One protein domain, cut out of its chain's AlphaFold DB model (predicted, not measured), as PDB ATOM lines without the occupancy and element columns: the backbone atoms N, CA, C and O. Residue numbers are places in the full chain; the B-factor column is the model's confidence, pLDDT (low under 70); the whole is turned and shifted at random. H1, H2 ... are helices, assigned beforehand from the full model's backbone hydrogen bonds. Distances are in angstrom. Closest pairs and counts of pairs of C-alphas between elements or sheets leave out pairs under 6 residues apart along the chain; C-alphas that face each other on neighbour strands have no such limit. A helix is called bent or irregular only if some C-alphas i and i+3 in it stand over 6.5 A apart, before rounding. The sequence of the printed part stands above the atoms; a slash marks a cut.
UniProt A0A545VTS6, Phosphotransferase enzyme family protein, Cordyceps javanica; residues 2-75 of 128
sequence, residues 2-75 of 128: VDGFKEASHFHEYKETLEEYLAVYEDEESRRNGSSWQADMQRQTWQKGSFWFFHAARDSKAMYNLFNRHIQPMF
ATOM      1  N   VAL A   2     -12.113 -12.317 -77.874       70.19
ATOM      2  CA  VAL A   2     -12.048 -13.571 -77.122       70.19
ATOM      3  C   VAL A   2     -13.419 -14.241 -76.967       70.19
ATOM      4  O   VAL A   2     -13.513 -15.457 -76.934       70.19
ATOM      5  N   ASP A   3     -14.475 -13.441 -76.909       72.56
ATOM      6  CA  ASP A   3     -15.882 -13.846 -76.849       72.56
ATOM      7  C   ASP A   3     -16.483 -14.176 -78.226       72.56
ATOM      8  O   ASP A   3     -17.681 -14.402 -78.333       72.56
ATOM      9  N   GLY A   4     -15.679 -14.172 -79.294       76.31
ATOM     10  CA  GLY A   4     -16.118 -14.517 -80.649       76.31
ATOM     11  C   GLY A   4     -16.923 -13.437 -81.381       76.31
ATOM     12  O   GLY A   4     -17.053 -13.515 -82.602       76.31
ATOM     13  N   PHE A   5     -17.388 -12.390 -80.697       79.50
ATOM     14  CA  PHE A   5     -18.105 -11.278 -81.324       79.50
ATOM     15  C   PHE A   5     -17.130 -10.228 -81.863       79.50
ATOM     16  O   PHE A   5     -16.051 -10.024 -81.325       79.50
ATOM     17  N   LYS A   6     -17.462  -9.558 -82.967       75.38
ATOM     18  CA  LYS A   6     -16.657  -8.424 -83.474       75.38
ATOM     19  C   LYS A   6     -17.251  -7.070 -83.095       75.38
ATOM     20  O   LYS A   6     -16.520  -6.101 -82.939       75.38
ATOM     21  N   GLU A   7     -18.567  -7.030 -82.918       82.00
ATOM     22  CA  GLU A   7     -19.356  -5.819 -82.718       82.00
ATOM     23  C   GLU A   7     -20.393  -6.062 -81.620       82.00
ATOM     24  O   GLU A   7     -20.787  -7.202 -81.372       82.00
ATOM     25  N   ALA A   8     -20.827  -4.991 -80.950       78.69
ATOM     26  CA  ALA A   8     -21.869  -5.077 -79.926       78.69
ATOM     27  C   ALA A   8     -23.234  -5.489 -80.514       78.69
ATOM     28  O   ALA A   8     -23.997  -6.181 -79.844       78.69
ATOM     29  N   SER A   9     -23.498  -5.129 -81.774       85.00
ATOM     30  CA  SER A   9     -24.666  -5.547 -82.561       85.00
ATOM     31  C   SER A   9     -24.786  -7.072 -82.638       85.00
ATOM     32  O   SER A   9     -25.824  -7.615 -82.281       85.00
ATOM     33  N   HIS A  10     -23.703  -7.772 -82.987       87.62
ATOM     34  CA  HIS A  10     -23.698  -9.238 -83.078       87.62
ATOM     35  C   HIS A  10     -23.981  -9.923 -81.735       87.62
ATOM     36  O   HIS A  10     -24.583 -10.991 -81.692       87.62
ATOM     37  N   PHE A  11     -23.542  -9.324 -80.625       85.19
ATOM     38  CA  PHE A  11     -23.861  -9.845 -79.297       85.19
ATOM     39  C   PHE A  11     -25.345  -9.658 -78.957       85.19
ATOM     40  O   PHE A  11     -25.960 -10.547 -78.368       85.19
ATOM     41  N   HIS A  12     -25.924  -8.519 -79.338       88.06
ATOM     42  CA  HIS A  12     -27.348  -8.256 -79.156       88.06
ATOM     43  C   HIS A  12     -28.210  -9.219 -79.983       88.06
ATOM     44  O   HIS A  12     -29.077  -9.875 -79.418       88.06
ATOM     45  N   GLU A  13     -27.889  -9.392 -81.266       91.44
ATOM     46  CA  GLU A  13     -28.559 -10.337 -82.170       91.44
ATOM     47  C   GLU A  13     -28.457 -11.784 -81.664       91.44
ATOM     48  O   GLU A  13     -29.438 -12.527 -81.660       91.44
ATOM     49  N   TYR A  14     -27.284 -12.182 -81.155       90.38
ATOM     50  CA  TYR A  14     -27.114 -13.487 -80.520       90.38
ATOM     51  C   TYR A  14     -28.021 -13.648 -79.299       90.38
ATOM     52  O   TYR A  14     -28.618 -14.706 -79.112       90.38
ATOM     53  N   LYS A  15     -28.139 -12.607 -78.466       90.06
ATOM     54  CA  LYS A  15     -29.009 -12.634 -77.290       90.06
ATOM     55  C   LYS A  15     -30.479 -12.761 -77.690       90.06
ATOM     56  O   LYS A  15     -31.173 -13.563 -77.081       90.06
ATOM     57  N   GLU A  16     -30.940 -12.018 -78.694       93.94
ATOM     58  CA  GLU A  16     -32.313 -12.135 -79.209       93.94
ATOM     59  C   GLU A  16     -32.580 -13.539 -79.759       93.94
ATOM     60  O   GLU A  16     -33.524 -14.200 -79.333       93.94
ATOM     61  N   THR A  17     -31.674 -14.049 -80.595       95.06
ATOM     62  CA  THR A  17     -31.765 -15.407 -81.152       95.06
ATOM     63  C   THR A  17     -31.789 -16.478 -80.055       95.06
ATOM     64  O   THR A  17     -32.522 -17.464 -80.142       95.06
ATOM     65  N   LEU A  18     -30.988 -16.308 -78.998       93.44
ATOM     66  CA  LEU A  18     -30.961 -17.223 -77.859       93.44
ATOM     67  C   LEU A  18     -32.280 -17.196 -77.076       93.44
ATOM     68  O   LEU A  18     -32.748 -18.248 -76.647       93.44
ATOM     69  N   GLU A  19     -32.875 -16.020 -76.884       94.56
ATOM     70  CA  GLU A  19     -34.174 -15.883 -76.218       94.56
ATOM     71  C   GLU A  19     -35.292 -16.551 -77.026       94.56
ATOM     72  O   GLU A  19     -36.100 -17.284 -76.452       94.56
ATOM     73  N   GLU A  20     -35.300 -16.379 -78.350       96.31
ATOM     74  CA  GLU A  20     -36.228 -17.075 -79.250       96.31
ATOM     75  C   GLU A  20     -36.056 -18.595 -79.176       96.31
ATOM     76  O   GLU A  20     -37.032 -19.328 -79.003       96.31
ATOM     77  N   TYR A  21     -34.810 -19.076 -79.242       96.19
ATOM     78  CA  TYR A  21     -34.497 -20.494 -79.094       96.19
ATOM     79  C   TYR A  21     -35.009 -21.053 -77.762       96.19
ATOM     80  O   TYR A  21     -35.670 -22.092 -77.750       96.19
ATOM     81  N   LEU A  22     -34.730 -20.370 -76.646       95.56
ATOM     82  CA  LEU A  22     -35.156 -20.815 -75.320       95.56
ATOM     83  C   LEU A  22     -36.679 -20.816 -75.184       95.56
ATOM     84  O   LEU A  22     -37.209 -21.736 -74.573       95.56
ATOM     85  N   ALA A  23     -37.380 -19.844 -75.773       95.88
ATOM     86  CA  ALA A  23     -38.842 -19.804 -75.763       95.88
ATOM     87  C   ALA A  23     -39.461 -20.994 -76.518       95.88
ATOM     88  O   ALA A  23     -40.379 -21.635 -76.013       95.88
ATOM     89  N   VAL A  24     -38.935 -21.328 -77.702       97.00
ATOM     90  CA  VAL A  24     -39.389 -22.506 -78.463       97.00
ATOM     91  C   VAL A  24     -39.056 -23.797 -77.716       97.00
ATOM     92  O   VAL A  24     -39.891 -24.693 -77.612       97.00
ATOM     93  N   TYR A  25     -37.845 -23.890 -77.167       95.62
ATOM     94  CA  TYR A  25     -37.402 -25.056 -76.412       95.62
ATOM     95  C   TYR A  25     -38.264 -25.297 -75.163       95.62
ATOM     96  O   TYR A  25     -38.630 -26.436 -74.888       95.62
ATOM     97  N   GLU A  26     -38.630 -24.237 -74.443       96.38
ATOM     98  CA  GLU A  26     -39.499 -24.279 -73.262       96.38
ATOM     99  C   GLU A  26     -40.903 -24.816 -73.577       96.38
ATOM    100  O   GLU A  26     -41.415 -25.672 -72.847       96.38
ATOM    101  N   ASP A  27     -41.510 -24.369 -74.684       96.00
ATOM    102  CA  ASP A  27     -42.809 -24.872 -75.157       96.00
ATOM    103  C   ASP A  27     -42.730 -26.362 -75.527       96.00
ATOM    104  O   ASP A  27     -43.556 -27.178 -75.100       96.00
ATOM    105  N   GLU A  28     -41.685 -26.754 -76.263       95.12
ATOM    106  CA  GLU A  28     -41.483 -28.152 -76.637       95.12
ATOM    107  C   GLU A  28     -41.234 -29.060 -75.430       95.12
ATOM    108  O   GLU A  28     -41.792 -30.162 -75.369       95.12
ATOM    109  N   GLU A  29     -40.405 -28.620 -74.484       96.06
ATOM    110  CA  GLU A  29     -40.095 -29.354 -73.257       96.06
ATOM    111  C   GLU A  29     -41.364 -29.548 -72.421       96.06
ATOM    112  O   GLU A  29     -41.694 -30.676 -72.041       96.06
ATOM    113  N   SER A  30     -42.139 -28.476 -72.244       94.19
ATOM    114  CA  SER A  30     -43.409 -28.499 -71.520       94.19
ATOM    115  C   SER A  30     -44.407 -29.457 -72.167       94.19
ATOM    116  O   SER A  30     -45.041 -30.255 -71.476       94.19
ATOM    117  N   ARG A  31     -44.507 -29.456 -73.501       94.44
ATOM    118  CA  ARG A  31     -45.416 -30.348 -74.233       94.44
ATOM    119  C   ARG A  31     -45.013 -31.823 -74.150       94.44
ATOM    120  O   ARG A  31     -45.889 -32.685 -74.166       94.44
ATOM    121  N   ARG A  32     -43.713 -32.132 -74.095       92.88
ATOM    122  CA  ARG A  32     -43.208 -33.520 -74.051       92.88
ATOM    123  C   ARG A  32     -43.157 -34.093 -72.638       92.88
ATOM    124  O   ARG A  32     -43.512 -35.252 -72.442       92.88
ATOM    125  N   ASN A  33     -42.712 -33.288 -71.676       91.88
ATOM    126  CA  ASN A  33     -42.341 -33.744 -70.338       91.88
ATOM    127  C   ASN A  33     -43.258 -33.188 -69.238       91.88
ATOM    128  O   ASN A  33     -43.137 -33.605 -68.087       91.88
ATOM    129  N   GLY A  34     -44.146 -32.238 -69.555       91.69
ATOM    130  CA  GLY A  34     -44.967 -31.533 -68.564       91.69
ATOM    131  C   GLY A  34     -44.164 -30.606 -67.645       91.69
ATOM    132  O   GLY A  34     -44.650 -30.236 -66.578       91.69
ATOM    133  N   SER A  35     -42.925 -30.271 -68.014       92.06
ATOM    134  CA  SER A  35     -42.005 -29.453 -67.225       92.06
ATOM    135  C   SER A  35     -41.111 -28.619 -68.141       92.06
ATOM    136  O   SER A  35     -40.717 -29.097 -69.199       92.06
ATOM    137  N   SER A  36     -40.775 -27.409 -67.698       93.31
ATOM    138  CA  SER A  36     -39.839 -26.462 -68.319       93.31
ATOM    139  C   SER A  36     -38.478 -26.430 -67.611       93.31
ATOM    140  O   SER A  36     -37.725 -25.466 -67.738       93.31
ATOM    141  N   TRP A  37     -38.169 -27.434 -66.780       93.62
ATOM    142  CA  TRP A  37     -37.036 -27.358 -65.856       93.62
ATOM    143  C   TRP A  37     -35.689 -27.156 -66.568       93.62
ATOM    144  O   TRP A  37     -34.849 -26.400 -66.070       93.62
ATOM    145  N   GLN A  38     -35.457 -27.798 -67.721       93.50
ATOM    146  CA  GLN A  38     -34.207 -27.617 -68.463       93.50
ATOM    147  C   GLN A  38     -34.149 -26.234 -69.104       93.50
ATOM    148  O   GLN A  38     -33.098 -25.591 -69.037       93.50
ATOM    149  N   ALA A  39     -35.252 -25.759 -69.684       94.38
ATOM    150  CA  ALA A  39     -35.352 -24.413 -70.237       94.38
ATOM    151  C   ALA A  39     -35.088 -23.346 -69.163       94.38
ATOM    152  O   ALA A  39     -34.235 -22.472 -69.345       94.38
ATOM    153  N   ASP A  40     -35.720 -23.483 -67.996       94.00
ATOM    154  CA  ASP A  40     -35.532 -22.611 -66.837       94.00
ATOM    155  C   ASP A  40     -34.075 -22.609 -66.365       94.00
ATOM    156  O   ASP A  40     -33.486 -21.552 -66.118       94.00
ATOM    157  N   MET A  41     -33.455 -23.787 -66.270       94.25
ATOM    158  CA  MET A  41     -32.051 -23.915 -65.883       94.25
ATOM    159  C   MET A  41     -31.119 -23.231 -66.894       94.25
ATOM    160  O   MET A  41     -30.182 -22.534 -66.489       94.25
ATOM    161  N   GLN A  42     -31.360 -23.397 -68.197       93.19
ATOM    162  CA  GLN A  42     -30.566 -22.755 -69.248       93.19
ATOM    163  C   GLN A  42     -30.711 -21.230 -69.204       93.19
ATOM    164  O   GLN A  42     -29.706 -20.514 -69.178       93.19
ATOM    165  N   ARG A  43     -31.946 -20.733 -69.083       93.94
ATOM    166  CA  ARG A  43     -32.252 -19.305 -68.958       93.94
ATOM    167  C   ARG A  43     -31.574 -18.696 -67.732       93.94
ATOM    168  O   ARG A  43     -30.901 -17.670 -67.838       93.94
ATOM    169  N   GLN A  44     -31.656 -19.361 -66.579       92.12
ATOM    170  CA  GLN A  44     -30.965 -18.919 -65.365       92.12
ATOM    171  C   GLN A  44     -29.440 -18.926 -65.517       92.12
ATOM    172  O   GLN A  44     -28.771 -18.022 -65.017       92.12
ATOM    173  N   THR A  45     -28.877 -19.934 -66.188       91.56
ATOM    174  CA  THR A  45     -27.429 -20.044 -66.437       91.56
ATOM    175  C   THR A  45     -26.926 -18.880 -67.287       91.56
ATOM    176  O   THR A  45     -25.857 -18.328 -67.011       91.56
ATOM    177  N   TRP A  46     -27.708 -18.478 -68.288       91.44
ATOM    178  CA  TRP A  46     -27.422 -17.312 -69.114       91.44
ATOM    179  C   TRP A  46     -27.530 -16.003 -68.322       91.44
ATOM    180  O   TRP A  46     -26.571 -15.232 -68.275       91.44
ATOM    181  N   GLN A  47     -28.649 -15.783 -67.624       89.00
ATOM    182  CA  GLN A  47     -28.913 -14.555 -66.861       89.00
ATOM    183  C   GLN A  47     -27.903 -14.305 -65.735       89.00
ATOM    184  O   GLN A  47     -27.555 -13.160 -65.465       89.00
ATOM    185  N   LYS A  48     -27.415 -15.366 -65.082       87.75
ATOM    186  CA  LYS A  48     -26.398 -15.273 -64.021       87.75
ATOM    187  C   LYS A  48     -24.976 -15.074 -64.560       87.75
ATOM    188  O   LYS A  48     -24.043 -14.979 -63.769       87.75
ATOM    189  N   GLY A  49     -24.784 -15.087 -65.881       89.00
ATOM    190  CA  GLY A  49     -23.461 -15.022 -66.501       89.00
ATOM    191  C   GLY A  49     -22.618 -16.285 -66.307       89.00
ATOM    192  O   GLY A  49     -21.435 -16.284 -66.645       89.00
ATOM    193  N   SER A  50     -23.201 -17.382 -65.807       89.50
ATOM    194  CA  SER A  50     -22.495 -18.647 -65.568       89.50
ATOM    195  C   SER A  50     -21.877 -19.200 -66.851       89.50
ATOM    196  O   SER A  50     -20.772 -19.735 -66.819       89.50
ATOM    197  N   PHE A  51     -22.553 -19.022 -67.992       88.69
ATOM    198  CA  PHE A  51     -22.002 -19.350 -69.308       88.69
ATOM    199  C   PHE A  51     -20.634 -18.682 -69.534       88.69
ATOM    200  O   PHE A  51     -19.651 -19.355 -69.847       88.69
ATOM    201  N   TRP A  52     -20.550 -17.372 -69.284       89.81
ATOM    202  CA  TRP A  52     -19.322 -16.589 -69.420       89.81
ATOM    203  C   TRP A  52     -18.267 -16.980 -68.397       89.81
ATOM    204  O   TRP A  52     -17.094 -17.087 -68.744       89.81
ATOM    205  N   PHE A  53     -18.680 -17.253 -67.158       88.38
ATOM    206  CA  PHE A  53     -17.782 -17.717 -66.106       88.38
ATOM    207  C   PHE A  53     -17.114 -19.046 -66.473       88.38
ATOM    208  O   PHE A  53     -15.892 -19.161 -66.418       88.38
ATOM    209  N   PHE A  54     -17.890 -20.044 -66.905       89.06
ATOM    210  CA  PHE A  54     -17.334 -21.336 -67.308       89.06
ATOM    211  C   PHE A  54     -16.492 -21.235 -68.583       89.06
ATOM    212  O   PHE A  54     -15.503 -21.959 -68.716       89.06
ATOM    213  N   HIS A  55     -16.837 -20.328 -69.500       87.06
ATOM    214  CA  HIS A  55     -16.019 -20.055 -70.679       87.06
ATOM    215  C   HIS A  55     -14.662 -19.441 -70.291       87.06
ATOM    216  O   HIS A  55     -13.618 -19.937 -70.713       87.06
ATOM    217  N   ALA A  56     -14.667 -18.449 -69.398       87.31
ATOM    218  CA  ALA A  56     -13.474 -17.824 -68.831       87.31
ATOM    219  C   ALA A  56     -12.603 -18.799 -68.026       87.31
ATOM    220  O   ALA A  56     -11.381 -18.754 -68.121       87.31
ATOM    221  N   ALA A  57     -13.213 -19.706 -67.260       87.06
ATOM    222  CA  ALA A  57     -12.487 -20.708 -66.483       87.06
ATOM    223  C   ALA A  57     -11.762 -21.737 -67.368       87.06
ATOM    224  O   ALA A  57     -10.753 -22.307 -66.955       87.06
ATOM    225  N   ARG A  58     -12.272 -21.989 -68.581       86.75
ATOM    226  CA  ARG A  58     -11.669 -22.924 -69.544       86.75
ATOM    227  C   ARG A  58     -10.514 -22.316 -70.331       86.75
ATOM    228  O   ARG A  58      -9.585 -23.041 -70.674       86.75
ATOM    229  N   ASP A  59     -10.565 -21.019 -70.614       83.75
ATOM    230  CA  ASP A  59      -9.509 -20.306 -71.327       83.75
ATOM    231  C   ASP A  59      -8.988 -19.142 -70.471       83.75
ATOM    232  O   ASP A  59      -9.579 -18.067 -70.381       83.75
ATOM    233  N   SER A  60      -7.829 -19.347 -69.846       76.75
ATOM    234  CA  SER A  60      -7.206 -18.340 -68.983       76.75
ATOM    235  C   SER A  60      -6.800 -17.069 -69.733       76.75
ATOM    236  O   SER A  60      -6.791 -15.991 -69.138       76.75
ATOM    237  N   LYS A  61      -6.517 -17.153 -71.043       81.88
ATOM    238  CA  LYS A  61      -6.259 -15.969 -71.882       81.88
ATOM    239  C   LYS A  61      -7.544 -15.191 -72.125       81.88
ATOM    240  O   LYS A  61      -7.509 -13.978 -72.328       81.88
ATOM    241  N   ALA A  62      -8.671 -15.895 -72.099       79.62
ATOM    242  CA  ALA A  62      -9.976 -15.321 -72.313       79.62
ATOM    243  C   ALA A  62     -10.545 -14.605 -71.085       79.62
ATOM    244  O   ALA A  62     -11.295 -13.633 -71.215       79.62
ATOM    245  N   MET A  63     -10.164 -15.078 -69.898       84.00
ATOM    246  CA  MET A  63     -10.754 -14.702 -68.619       84.00
ATOM    247  C   MET A  63     -10.894 -13.191 -68.415       84.00
ATOM    248  O   MET A  63     -11.989 -12.730 -68.112       84.00
ATOM    249  N   TYR A  64      -9.820 -12.419 -68.614       82.50
ATOM    250  CA  TYR A  64      -9.835 -10.970 -68.381       82.50
ATOM    251  C   TYR A  64     -10.888 -10.255 -69.239       82.50
ATOM    252  O   TYR A  64     -11.686  -9.467 -68.738       82.50
ATOM    253  N   ASN A  65     -10.933 -10.573 -70.534       84.06
ATOM    254  CA  ASN A  65     -11.847  -9.925 -71.470       84.06
ATOM    255  C   ASN A  65     -13.297 -10.372 -71.254       84.06
ATOM    256  O   ASN A  65     -14.203  -9.544 -71.293       84.06
ATOM    257  N   LEU A  66     -13.517 -11.667 -71.008       87.12
ATOM    258  CA  LEU A  66     -14.850 -12.211 -70.745       87.12
ATOM    259  C   LEU A  66     -15.429 -11.673 -69.441       87.12
ATOM    260  O   LEU A  66     -16.599 -11.294 -69.401       87.12
ATOM    261  N   PHE A  67     -14.603 -11.599 -68.397       83.62
ATOM    262  CA  PHE A  67     -15.014 -11.040 -67.122       83.62
ATOM    263  C   PHE A  67     -15.410  -9.575 -67.288       83.62
ATOM    264  O   PHE A  67     -16.560  -9.242 -67.029       83.62
ATOM    265  N   ASN A  68     -14.515  -8.729 -67.806       82.19
ATOM    266  CA  ASN A  68     -14.768  -7.289 -67.916       82.19
ATOM    267  C   ASN A  68     -15.936  -6.937 -68.840       82.19
ATOM    268  O   ASN A  68     -16.606  -5.936 -68.620       82.19
ATOM    269  N   ARG A  69     -16.190  -7.740 -69.876       83.75
ATOM    270  CA  ARG A  69     -17.227  -7.428 -70.863       83.75
ATOM    271  C   ARG A  69     -18.600  -7.983 -70.508       83.75
ATOM    272  O   ARG A  69     -19.595  -7.325 -70.791       83.75
ATOM    273  N   HIS A  70     -18.655  -9.180 -69.926       86.81
ATOM    274  CA  HIS A  70     -19.915  -9.910 -69.757       86.81
ATOM    275  C   HIS A  70     -20.291 -10.166 -68.302       86.81
ATOM    276  O   HIS A  70     -21.476 -10.211 -68.006       86.81
ATOM    277  N   ILE A  71     -19.327 -10.327 -67.390       86.56
ATOM    278  CA  ILE A  71     -19.603 -10.676 -65.982       86.56
ATOM    279  C   ILE A  71     -19.619  -9.421 -65.113       86.56
ATOM    280  O   ILE A  71     -20.572  -9.172 -64.386       86.56
ATOM    281  N   GLN A  72     -18.572  -8.611 -65.216       83.88
ATOM    282  CA  GLN A  72     -18.336  -7.389 -64.459       83.88
ATOM    283  C   GLN A  72     -19.556  -6.434 -64.515       83.88
ATOM    284  O   GLN A  72     -20.055  -6.081 -63.439       83.88
ATOM    285  N   PRO A  73     -20.150  -6.121 -65.691       84.56
ATOM    286  CA  PRO A  73     -21.289  -5.201 -65.759       84.56
ATOM    287  C   PRO A  73     -22.563  -5.727 -65.081       84.56
ATOM    288  O   PRO A  73     -23.456  -4.944 -64.779       84.56
ATOM    289  N   MET A  74     -22.663  -7.038 -64.814       83.81
ATOM    290  CA  MET A  74     -23.800  -7.618 -64.083       83.81
ATOM    291  C   MET A  74     -23.786  -7.259 -62.591       83.81
ATOM    292  O   MET A  74     -24.826  -7.311 -61.935       83.81
ATOM    293  N   PHE A  75     -22.615  -6.919 -62.047       79.88
ATOM    294  CA  PHE A  75     -22.439  -6.556 -60.639       79.88
ATOM    295  C   PHE A  75     -22.323  -5.046 -60.452       79.88
ATOM    296  O   PHE A  75     -22.884  -4.504 -59.499       79.88
TER     297      PHE A  75
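Overview. This is residues 2 to 75 of the 128 residues of the protein "Phosphotransferase enzyme family protein" of Cordyceps javanica (UniProt A0A545VTS6). Past residues 2 to 7 you meet two helical hairpins in succession: long H1 with shorter H2 folded back as a narrow V, then H3 with kinked H4, both apart from H1. The 74 printed residues have four named helices, H1 to H4, and no named strand: all helix. The whole is loose, radius of gyration of the C-alphas 14.2 A, spanning 41 by 24 by 21 A.

Arrangement. H1, residues 8 to 33, touches H2, residues 37 to 47, with residues 22 to 29 alone; their closest C-alphas, Glu 26 and Ala 39, are 5.1 A apart. They run opposite ways at a shallow tilt of 16 degrees. H3, residues 50 to 58, is close to H2 but not clearly touching: the closest C-alphas, Thr 45 and Phe 51, are 6.2 A apart. H4, residues 60 to 75, touches H3, closest at C-alphas 63 and 56, 4.1 A. Every O i to N i+4 pair is within hydrogen-bond range in H1, H2 and H3, 6 of 12 in H4.

Along the chain. Find C-alpha 8 at (-21.869, -5.077, -79.926); H1 runs 36.5 A. Irregular H4, C-alphas 61 and 64 being 7.1 A apart, kinks 46 degrees near residue 67 and ends at C-alpha 75, (-22.439, -6.556, -60.639).

Size, cuts and confidence. The farthest C-alphas, Gly 34 and Lys 61, are 41.9 A apart. The printed part has no cut, its three links are tight, and no printed residue is under 70 in pLDDT.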